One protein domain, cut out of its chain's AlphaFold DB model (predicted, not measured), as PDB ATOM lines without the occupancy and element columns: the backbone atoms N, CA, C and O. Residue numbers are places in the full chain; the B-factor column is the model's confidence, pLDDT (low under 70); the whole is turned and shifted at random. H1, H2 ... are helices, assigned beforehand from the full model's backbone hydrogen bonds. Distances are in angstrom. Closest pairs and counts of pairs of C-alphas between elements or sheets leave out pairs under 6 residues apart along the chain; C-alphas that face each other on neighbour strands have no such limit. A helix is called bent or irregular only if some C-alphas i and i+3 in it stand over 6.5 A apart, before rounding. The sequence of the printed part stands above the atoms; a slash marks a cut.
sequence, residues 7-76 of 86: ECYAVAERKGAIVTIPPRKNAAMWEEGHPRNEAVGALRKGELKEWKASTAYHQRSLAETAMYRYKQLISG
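What this domain is: This is residues 7 to 76 of the 86 residues of the protein "Probable transposase (Partial length)" of Desulfotalea psychrophila (strain LSv54 / DSM 12343) (UniProt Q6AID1). Look for one long helix, H4, whose residues 61 to 74 stick out with residues 75 and 76 as a free arm from a small body. In that body H2 and H3 meet near their ends as a V, while H1 lies off by itself at the far end of a long looping stretch, residues 15 to 35, that has no named element. You will find 70 residues printed, with four named helices in the order H1, H2, H3, H4 and no named strand, and the class is all helix. The whole is loose, with a radius of gyration of the C-alphas of 14.5 A, and elongated, spanning 46 by 29 by 21 A, with the arm making much of the length.

How they stand to each other: Begin with H4, residues 57 to 74, the longest helix. Just before it comes H3, residues 48 to 54, and the two are close but not clearly touching: their closest C-alphas, those of Lys 52 and His 58, are 7.2 A apart. Their lines are about perpendicular, at 88 degrees. Step back to H2, residues 36 to 45, which touches H3; the closest C-alphas are those of Ala 42 and Leu 48, 5.0 A apart. H2 and H3 run opposite ways at a steep tilt of 52 degrees, with their centres 10.2 A apart. H2 and H4 are apart. H1, residues 7 to 14, is apart from H2, H3 and H4. In H1, H2, H3 and H4 you will find every O i to N i+4 pair within hydrogen-bond range.

Where its parts are: Find C-alpha 57 at (-131.716, -143.232, 65.833); from there H4 runs 26.2 A to C-alpha 74 at (-134.213, -117.900, 71.941). H3 measures 9.9 A from C-alpha 48 to C-alpha 54. H2 begins at C-alpha 36, at (-141.061, -151.931, 70.147), and is 14.6 A long from there to C-alpha 45. H1 begins at C-alpha 7, at (-149.737, -143.401, 73.667), and reaches C-alpha 14 after 10.5 A. No helix is bent.

The domain as a whole: Go to Glu 32 and Gly 76 for the two C-alphas farthest apart, 47.1 A. Without residues 61 to 76, which stand free, the body of 54 residues spans 31 by 27 by 16 A, with a radius of gyration of 11.1 A. The link from H1 to H2 is long, with 21 residues; those from H2 to H3 and from H3 to H4 are tight, with 2 residues each. The printed part has no cut. Its mean pLDDT is 88.4, and in the B-factor column you will find one residue under 70, residue 76.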
ATOM      1  N   GLU A   7    -149.194-144.623  74.274       89.19
ATOM      2  CA  GLU A   7    -149.737-143.401  73.667       89.19
ATOM      3  C   GLU A   7    -148.776-142.744  72.665       89.19
ATOM      4  O   GLU A   7    -149.208-142.239  71.631       89.19
ATOM      5  N   CYS A   8    -147.467-142.762  72.936       86.94
ATOM      6  CA  CYS A   8    -146.462-142.241  72.012       86.94
ATOM      7  C   CYS A   8    -146.433-143.045  70.704       86.94
ATOM      8  O   CYS A   8    -146.412-142.445  69.629       86.94
ATOM      9  N   TYR A   9    -146.501-144.378  70.794       89.31
ATOM     10  CA  TYR A   9    -146.575-145.249  69.618       89.31
ATOM     11  C   TYR A   9    -147.893-145.055  68.855       89.31
ATOM     12  O   TYR A   9    -147.855-144.886  67.643       89.31
ATOM     13  N   ALA A  10    -149.031-144.938  69.549       90.00
ATOM     14  CA  ALA A  10    -150.327-144.669  68.917       90.00
ATOM     15  C   ALA A  10    -150.359-143.320  68.174       90.00
ATOM     16  O   ALA A  10    -150.960-143.178  67.111       90.00
ATOM     17  N   VAL A  11    -149.710-142.286  68.715       90.94
ATOM     18  CA  VAL A  11    -149.612-140.985  68.034       90.94
ATOM     19  C   VAL A  11    -148.681-141.051  66.829       90.94
ATOM     20  O   VAL A  11    -148.976-140.420  65.817       90.94
ATOM     21  N   ALA A  12    -147.579-141.793  66.918       88.31
ATOM     22  CA  ALA A  12    -146.675-141.975  65.792       88.31
ATOM     23  C   ALA A  12    -147.329-142.772  64.657       88.31
ATOM     24  O   ALA A  12    -147.245-142.345  63.510       88.31
ATOM     25  N   GLU A  13    -148.060-143.839  64.981       89.31
ATOM     26  CA  GLU A  13    -148.836-144.626  64.019       89.31
ATOM     27  C   GLU A  13    -149.877-143.760  63.302       89.31
ATOM     28  O   GLU A  13    -149.880-143.692  62.075       89.31
ATOM     29  N   ARG A  14    -150.672-142.978  64.049       92.19
ATOM     30  CA  ARG A  14    -151.620-142.014  63.456       92.19
ATOM     31  C   ARG A  14    -150.959-140.982  62.541       92.19
ATOM     32  O   ARG A  14    -151.624-140.425  61.675       92.19
ATOM     33  N   LYS A  15    -149.676-140.686  62.756       91.62
ATOM     34  CA  LYS A  15    -148.892-139.744  61.946       91.62
ATOM     35  C   LYS A  15    -148.084-140.425  60.836       91.62
ATOM     36  O   LYS A  15    -147.354-139.725  60.140       91.62
ATOM     37  N   GLY A  16    -148.173-141.748  60.686       88.06
ATOM     38  CA  GLY A  16    -147.359-142.513  59.737       88.06
ATOM     39  C   GLY A  16    -145.853-142.421  60.012       88.06
ATOM     40  O   GLY A  16    -145.047-142.535  59.094       88.06
ATOM     41  N   ALA A  17    -145.464-142.154  61.260       85.56
ATOM     42  CA  ALA A  17    -144.076-141.954  61.650       85.56
ATOM     43  C   ALA A  17    -143.455-143.250  62.186       85.56
ATOM     44  O   ALA A  17    -144.047-143.951  63.006       85.56
ATOM     45  N   ILE A  18    -142.215-143.523  61.781       83.19
ATOM     46  CA  ILE A  18    -141.433-144.645  62.306       83.19
ATOM     47  C   ILE A  18    -140.914-144.284  63.700       83.19
ATOM     48  O   ILE A  18    -140.287-143.241  63.905       83.19
ATOM     49  N   VAL A  19    -141.164-145.157  64.677       84.94
ATOM     50  CA  VAL A  19    -140.772-144.926  66.069       84.94
ATOM     51  C   VAL A  19    -139.401-145.522  66.352       84.94
ATOM     52  O   VAL A  19    -139.255-146.722  66.548       84.94
ATOM     53  N   THR A  20    -138.396-144.660  66.467       86.19
ATOM     54  CA  THR A  20    -137.018-145.039  66.815       86.19
ATOM     55  C   THR A  20    -136.715-144.595  68.252       86.19
ATOM     56  O   THR A  20    -135.892-143.708  68.493       86.19
ATOM     57  N   ILE A  21    -137.470-145.106  69.230       87.25
ATOM     58  CA  ILE A  21    -137.282-144.777  70.653       87.25
ATOM     59  C   ILE A  21    -136.541-145.934  71.332       87.25
ATOM     60  O   ILE A  21    -137.065-147.044  71.346       87.25
ATOM     61  N   PRO A  22    -135.359-145.708  71.928       87.62
ATOM     62  CA  PRO A  22    -134.673-146.748  72.672       87.62
ATOM     63  C   PRO A  22    -135.420-147.041  73.985       87.62
ATOM     64  O   PRO A  22    -135.743-146.103  74.723       87.62
ATOM     65  N   PRO A  23    -135.667-148.319  74.314       89.56
ATOM     66  CA  PRO A  23    -136.352-148.700  75.542       89.56
ATOM     67  C   PRO A  23    -135.483-148.468  76.786       89.56
ATOM     68  O   PRO A  23    -134.250-148.435  76.726       89.56
ATOM     69  N   ARG A  24    -136.131-148.337  77.950       88.44
ATOM     70  CA  ARG A  24    -135.434-148.245  79.248       88.44
ATOM     71  C   ARG A  24    -134.872-149.599  79.693       88.44
ATOM     72  O   ARG A  24    -135.424-150.632  79.341       88.44
ATOM     73  N   LYS A  25    -133.852-149.589  80.567       84.94
ATOM     74  CA  LYS A  25    -133.151-150.790  81.084       84.94
ATOM     75  C   LYS A  25    -134.083-151.914  81.575       84.94
ATOM     76  O   LYS A  25    -133.795-153.077  81.335       84.94
ATOM     77  N   ASN A  26    -135.203-151.567  82.210       85.69
ATOM     78  CA  ASN A  26    -136.164-152.528  82.768       85.69
ATOM     79  C   ASN A  26    -137.421-152.691  81.892       85.69
ATOM     80  O   ASN A  26    -138.506-152.964  82.399       85.69
ATOM     81  N   ALA A  27    -137.313-152.455  80.583       88.19
ATOM     82  CA  ALA A  27    -138.441-152.590  79.673       88.19
ATOM     83  C   ALA A  27    -138.928-154.047  79.582       88.19
ATOM     84  O   ALA A  27    -138.186-154.962  79.211       88.19
ATOM     85  N   ALA A  28    -140.213-154.249  79.873       90.69
ATOM     86  CA  ALA A  28    -140.922-155.478  79.542       90.69
ATOM     87  C   ALA A  28    -141.332-155.479  78.063       90.69
ATOM     88  O   ALA A  28    -141.519-154.410  77.466       90.69
ATOM     89  N   MET A  29    -141.472-156.675  77.487       91.62
ATOM     90  CA  MET A  29    -142.105-156.833  76.178       91.62
ATOM     91  C   MET A  29    -143.589-156.476  76.283       91.62
ATOM     92  O   MET A  29    -144.200-156.629  77.343       91.62
ATOM     93  N   TRP A  30    -144.142-155.948  75.201       91.88
ATOM     94  CA  TRP A  30    -145.582-155.758  75.047       91.88
ATOM     95  C   TRP A  30    -146.195-156.962  74.328       91.88
ATOM     96  O   TRP A  30    -145.563-158.014  74.240       91.88
ATOM     97  N   GLU A  31    -147.425-156.801  73.842       92.94
ATOM     98  CA  GLU A  31    -148.105-157.761  72.973       92.94
ATOM     99  C   GLU A  31    -147.210-158.265  71.830       92.94
ATOM    100  O   GLU A  31    -146.328-157.553  71.336       92.94
ATOM    101  N   GLU A  32    -147.408-159.528  71.455       89.69
ATOM    102  CA  GLU A  32    -146.628-160.187  70.411       89.69
ATOM    103  C   GLU A  32    -146.755-159.434  69.079       89.69
ATOM    104  O   GLU A  32    -147.813-158.910  68.740       89.69
ATOM    105  N   GLY A  33    -145.644-159.318  68.346       84.94
ATOM    106  CA  GLY A  33    -145.593-158.579  67.080       84.94
ATOM    107  C   GLY A  33    -145.459-157.057  67.207       84.94
ATOM    108  O   GLY A  33    -145.258-156.386  66.198       84.94
ATOM    109  N   HIS A  34    -145.499-156.483  68.416       88.62
ATOM    110  CA  HIS A  34    -145.356-155.034  68.560       88.62
ATOM    111  C   HIS A  34    -143.941-154.557  68.150       88.62
ATOM    112  O   HIS A  34    -142.954-155.071  68.686       88.62
ATOM    113  N   PRO A  35    -143.792-153.512  67.304       84.38
ATOM    114  CA  PRO A  35    -142.497-153.080  66.746       84.38
ATOM    115  C   PRO A  35    -141.455-152.693  67.810       84.38
ATOM    116  O   PRO A  35    -140.259-152.924  67.654       84.38
ATOM    117  N   ARG A  36    -141.905-152.179  68.960       89.94
ATOM    118  CA  ARG A  36    -141.061-151.931  70.147       89.94
ATOM    119  C   ARG A  36    -140.295-153.168  70.642       89.94
ATOM    120  O   ARG A  36    -139.217-153.017  71.214       89.94
ATOM    121  N   ASN A  37    -140.846-154.374  70.489       91.62
ATOM    122  CA  ASN A  37    -140.274-155.586  71.080       91.62
ATOM    123  C   ASN A  37    -138.923-155.957  70.460       91.62
ATOM    124  O   ASN A  37    -138.082-156.508  71.167       91.62
ATOM    125  N   GLU A  38    -138.664-155.586  69.203       90.06
ATOM    126  CA  GLU A  38    -137.345-155.742  68.579       90.06
ATOM    127  C   GLU A  38    -136.274-154.962  69.360       90.06
ATOM    128  O   GLU A  38    -135.250-155.517  69.763       90.06
ATOM    129  N   ALA A  39    -136.566-153.699  69.684       90.88
ATOM    130  CA  ALA A  39    -135.684-152.842  70.469       90.88
ATOM    131  C   ALA A  39    -135.460-153.383  71.891       90.88
ATOM    132  O   ALA A  39    -134.357-153.301  72.438       90.88
ATOM    133  N   VAL A  40    -136.507-153.947  72.508       92.19
ATOM    134  CA  VAL A  40    -136.425-154.578  73.839       92.19
ATOM    135  C   VAL A  40    -135.596-155.864  73.782       92.19
ATOM    136  O   VAL A  40    -134.821-156.131  74.699       92.19
ATOM    137  N   GLY A  41    -135.708-156.639  72.702       92.75
ATOM    138  CA  GLY A  41    -134.871-157.807  72.442       92.75
ATOM    139  C   GLY A  41    -133.395-157.432  72.318       92.75
ATOM    140  O   GLY A  41    -132.565-157.998  73.027       92.75
ATOM    141  N   ALA A  42    -133.076-156.422  71.503       92.00
ATOM    142  CA  ALA A  42    -131.714-155.902  71.365       92.00
ATOM    143  C   ALA A  42    -131.160-155.374  72.699       92.00
ATOM    144  O   ALA A  42    -130.010-155.635  73.045       92.00
ATOM    145  N   LEU A  43    -131.987-154.692  73.504       91.88
ATOM    146  CA  LEU A  43    -131.610-154.271  74.855       91.88
ATOM    147  C   LEU A  43    -131.230-155.464  75.743       91.88
ATOM    148  O   LEU A  43    -130.209-155.405  76.425       91.88
ATOM    149  N   ARG A  44    -132.028-156.539  75.736       92.12
ATOM    150  CA  ARG A  44    -131.777-157.742  76.551       92.12
ATOM    151  C   ARG A  44    -130.529-158.505  76.115       92.12
ATOM    152  O   ARG A  44    -129.859-159.082  76.963       92.12
ATOM    153  N   LYS A  45    -130.215-158.485  74.820       92.25
ATOM    154  CA  LYS A  45    -129.009-159.102  74.247       92.25
ATOM    155  C   LYS A  45    -127.747-158.248  74.400       92.25
ATOM    156  O   LYS A  45    -126.654-158.735  74.149       92.25
ATOM    157  N   GLY A  46    -127.878-156.983  74.812       91.31
ATOM    158  CA  GLY A  46    -126.758-156.037  74.882       91.31
ATOM    159  C   GLY A  46    -126.413-155.363  73.546       91.31
ATOM    160  O   GLY A  46    -125.506-154.538  73.491       91.31
ATOM    161  N   GLU A  47    -127.186-155.620  72.492       92.94
ATOM    162  CA  GLU A  47    -126.982-155.145  71.113       92.94
ATOM    163  C   GLU A  47    -127.688-153.800  70.843       92.94
ATOM    164  O   GLU A  47    -127.869-153.367  69.705       92.94
ATOM    165  N   LEU A  48    -128.102-153.081  71.896       90.38
ATOM    166  CA  LEU A  48    -128.853-151.824  71.769       90.38
ATOM    167  C   LEU A  48    -128.107-150.768  70.936       90.38
ATOM    168  O   LEU A  48    -128.730-149.933  70.280       90.38
ATOM    169  N   LYS A  49    -126.771-150.764  70.989       89.12
ATOM    170  CA  LYS A  49    -125.944-149.830  70.213       89.12
ATOM    171  C   LYS A  49    -126.077-150.085  68.710       89.12
ATOM    172  O   LYS A  49    -126.208-149.127  67.955       89.12
ATOM    173  N   GLU A  50    -126.080-151.349  68.306       90.12
ATOM    174  CA  GLU A  50    -126.228-151.764  66.910       90.12
ATOM    175  C   GLU A  50    -127.648-151.495  66.420       90.12
ATOM    176  O   GLU A  50    -127.824-150.876  65.373       90.12
ATOM    177  N   TRP A  51    -128.653-151.808  67.243       90.56
ATOM    178  CA  TRP A  51    -130.047-151.468  66.954       90.56
ATOM    179  C   TRP A  51    -130.257-149.958  66.748       90.56
ATOM    180  O   TRP A  51    -130.959-149.532  65.833       90.56
ATOM    181  N   LYS A  52    -129.611-149.100  67.549       88.94
ATOM    182  CA  LYS A  52    -129.660-147.638  67.345       88.94
ATOM    183  C   LYS A  52    -129.029-147.212  66.015       88.94
ATOM    184  O   LYS A  52    -129.494-146.250  65.406       88.94
ATOM    185  N   ALA A  53    -127.962-147.882  65.586       87.75
ATOM    186  CA  ALA A  53    -127.300-147.578  64.322       87.75
ATOM    187  C   ALA A  53    -128.156-148.009  63.120       87.75
ATOM    188  O   ALA A  53    -128.315-147.224  62.188       87.75
ATOM    189  N   SER A  54    -128.763-149.200  63.171       87.19
ATOM    190  CA  SER A  54    -129.600-149.728  62.086       87.19
ATOM    191  C   SER A  54    -130.928-148.983  61.927       87.19
ATOM    192  O   SER A  54    -131.412-148.820  60.812       87.19
ATOM    193  N   THR A  55    -131.498-148.468  63.020       85.44
ATOM    194  CA  THR A  55    -132.791-147.758  63.013       85.44
ATOM    195  C   THR A  55    -132.682-146.254  62.766       85.44
ATOM    196  O   THR A  55    -133.643-145.523  62.986       85.44
ATOM    197  N   ALA A  56    -131.519-145.748  62.341       82.38
ATOM    198  CA  ALA A  56    -131.282-144.317  62.125       82.38
ATOM    199  C   ALA A  56    -131.598-143.424  63.350       82.38
ATOM    200  O   ALA A  56    -131.836-142.219  63.206       82.38
ATOM    201  N   TYR A  57    -131.515-143.970  64.574       85.50
ATOM    202  CA  TYR A  57    -131.716-143.232  65.833       85.50
ATOM    203  C   TYR A  57    -130.860-141.956  65.912       85.50
ATOM    204  O   TYR A  57    -131.246-140.959  66.526       85.50
ATOM    205  N   HIS A  58    -129.699-141.970  65.256       83.31
ATOM    206  CA  HIS A  58    -128.803-140.826  65.178       83.31
ATOM    207  C   HIS A  58    -129.484-139.555  64.632       83.31
ATOM    208  O   HIS A  58    -129.261-138.477  65.176       83.31
ATOM    209  N   GLN A  59    -130.375-139.668  63.638       85.25
ATOM    210  CA  GLN A  59    -131.074-138.512  63.056       85.25
ATOM    211  C   GLN A  59    -131.982-137.815  64.072       85.25
ATOM    212  O   GLN A  59    -131.981-136.588  64.192       85.25
ATOM    213  N   ARG A  60    -132.697-138.602  64.879       84.31
ATOM    214  CA  ARG A  60    -133.505-138.089  65.986       84.31
ATOM    215  C   ARG A  60    -132.636-137.342  67.004       84.31
ATOM    216  O   ARG A  60    -132.957-136.217  67.369       84.31
ATOM    217  N   SER A  61    -131.506-137.933  67.401       84.56
ATOM    218  CA  SER A  61    -130.565-137.311  68.343       84.56
ATOM    219  C   SER A  61    -130.012-135.976  67.828       84.56
ATOM    220  O   SER A  61    -129.825-135.045  68.617       84.56
ATOM    221  N   LEU A  62    -129.749-135.864  66.521       89.38
ATOM    222  CA  LEU A  62    -129.321-134.612  65.892       89.38
ATOM    223  C   LEU A  62    -130.425-133.554  65.958       89.38
ATOM    224  O   LEU A  62    -130.158-132.431  66.384       89.38
ATOM    225  N   ALA A  63    -131.661-133.917  65.610       88.62
ATOM    226  CA  ALA A  63    -132.802-133.008  65.679       88.62
ATOM    227  C   ALA A  63    -133.070-132.525  67.116       88.62
ATOM    228  O   ALA A  63    -133.253-131.330  67.343       88.62
ATOM    229  N   GLU A  64    -133.027-133.424  68.106       87.25
ATOM    230  CA  GLU A  64    -133.184-133.073  69.524       87.25
ATOM    231  C   GLU A  64    -132.079-132.113  69.989       87.25
ATOM    232  O   GLU A  64    -132.362-131.111  70.651       87.25
ATOM    233  N   THR A  65    -130.831-132.356  69.574       92.75
ATOM    234  CA  THR A  65    -129.690-131.477  69.880       92.75
ATOM    235  C   THR A  65    -129.834-130.108  69.215       92.75
ATOM    236  O   THR A  65    -129.598-129.083  69.859       92.75
ATOM    237  N   ALA A  66    -130.245-130.063  67.947       93.62
ATOM    238  CA  ALA A  66    -130.487-128.817  67.225       93.62
ATOM    239  C   ALA A  66    -131.596-127.997  67.896       93.62
ATOM    240  O   ALA A  66    -131.412-126.807  68.146       93.62
ATOM    241  N   MET A  67    -132.702-128.640  68.281       93.44
ATOM    242  CA  MET A  67    -133.796-127.986  68.998       93.44
ATOM    243  C   MET A  67    -133.384-127.503  70.386       93.44
ATOM    244  O   MET A  67    -133.804-126.424  70.800       93.44
ATOM    245  N   TYR A  68    -132.559-128.262  71.109       89.31
ATOM    246  CA  TYR A  68    -132.000-127.817  72.385       89.31
ATOM    247  C   TYR A  68    -131.151-126.550  72.207       89.31
ATOM    248  O   TYR A  68    -131.386-125.562  72.900       89.31
ATOM    249  N   ARG A  69    -130.233-126.534  71.230       92.94
ATOM    250  CA  ARG A  69    -129.416-125.353  70.896       92.94
ATOM    251  C   ARG A  69    -130.276-124.163  70.479       92.94
ATOM    252  O   ARG A  69    -130.068-123.059  70.971       92.94
ATOM    253  N   TYR A  70    -131.265-124.392  69.619       91.81
ATOM    254  CA  TYR A  70    -132.205-123.364  69.189       91.81
ATOM    255  C   TYR A  70    -132.928-122.743  70.386       91.81
ATOM    256  O   TYR A  70    -132.915-121.526  70.539       91.81
ATOM    257  N   LYS A  71    -133.465-123.574  71.292       87.25
ATOM    258  CA  LYS A  71    -134.106-123.116  72.531       87.25
ATOM    259  C   LYS A  71    -133.165-122.278  73.387       87.25
ATOM    260  O   LYS A  71    -133.591-121.229  73.844       87.25
ATOM    261  N   GLN A  72    -131.907-122.677  73.569       87.12
ATOM    262  CA  GLN A  72    -130.933-121.879  74.327       87.12
ATOM    263  C   GLN A  72    -130.742-120.474  73.729       87.12
ATOM    264  O   GLN A  72    -130.699-119.496  74.469       87.12
ATOM    265  N   LEU A  73    -130.707-120.353  72.397       88.62
ATOM    266  CA  LEU A  73    -130.539-119.066  71.710       88.62
ATOM    267  C   LEU A  73    -131.754-118.135  71.845       88.62
ATOM    268  O   LEU A  73    -131.592-116.914  71.878       88.62
ATOM    269  N   ILE A  74    -132.969-118.687  71.904       87.06
ATOM    270  CA  ILE A  74    -134.213-117.900  71.941       87.06
ATOM    271  C   ILE A  74    -134.848-117.802  73.330       87.06
ATOM    272  O   ILE A  74    -135.726-116.968  73.528       87.06
ATOM    273  N   SER A  75    -134.436-118.624  74.301       72.19
ATOM    274  CA  SER A  75    -135.095-118.711  75.611       72.19
ATOM    275  C   SER A  75    -135.033-117.399  76.393       72.19
ATOM    276  O   SER A  75    -135.961-117.114  77.137       72.19
ATOM    277  N   GLY A  76    -133.991-116.581  76.210       68.06
ATOM    278  CA  GLY A  76    -133.922-115.235  76.795       68.06
ATOM    279  C   GLY A  76    -134.800-114.193  76.087       68.06
ATOM    280  O   GLY A  76    -135.014-113.114  76.623       68.06
TER     281      GLY A  76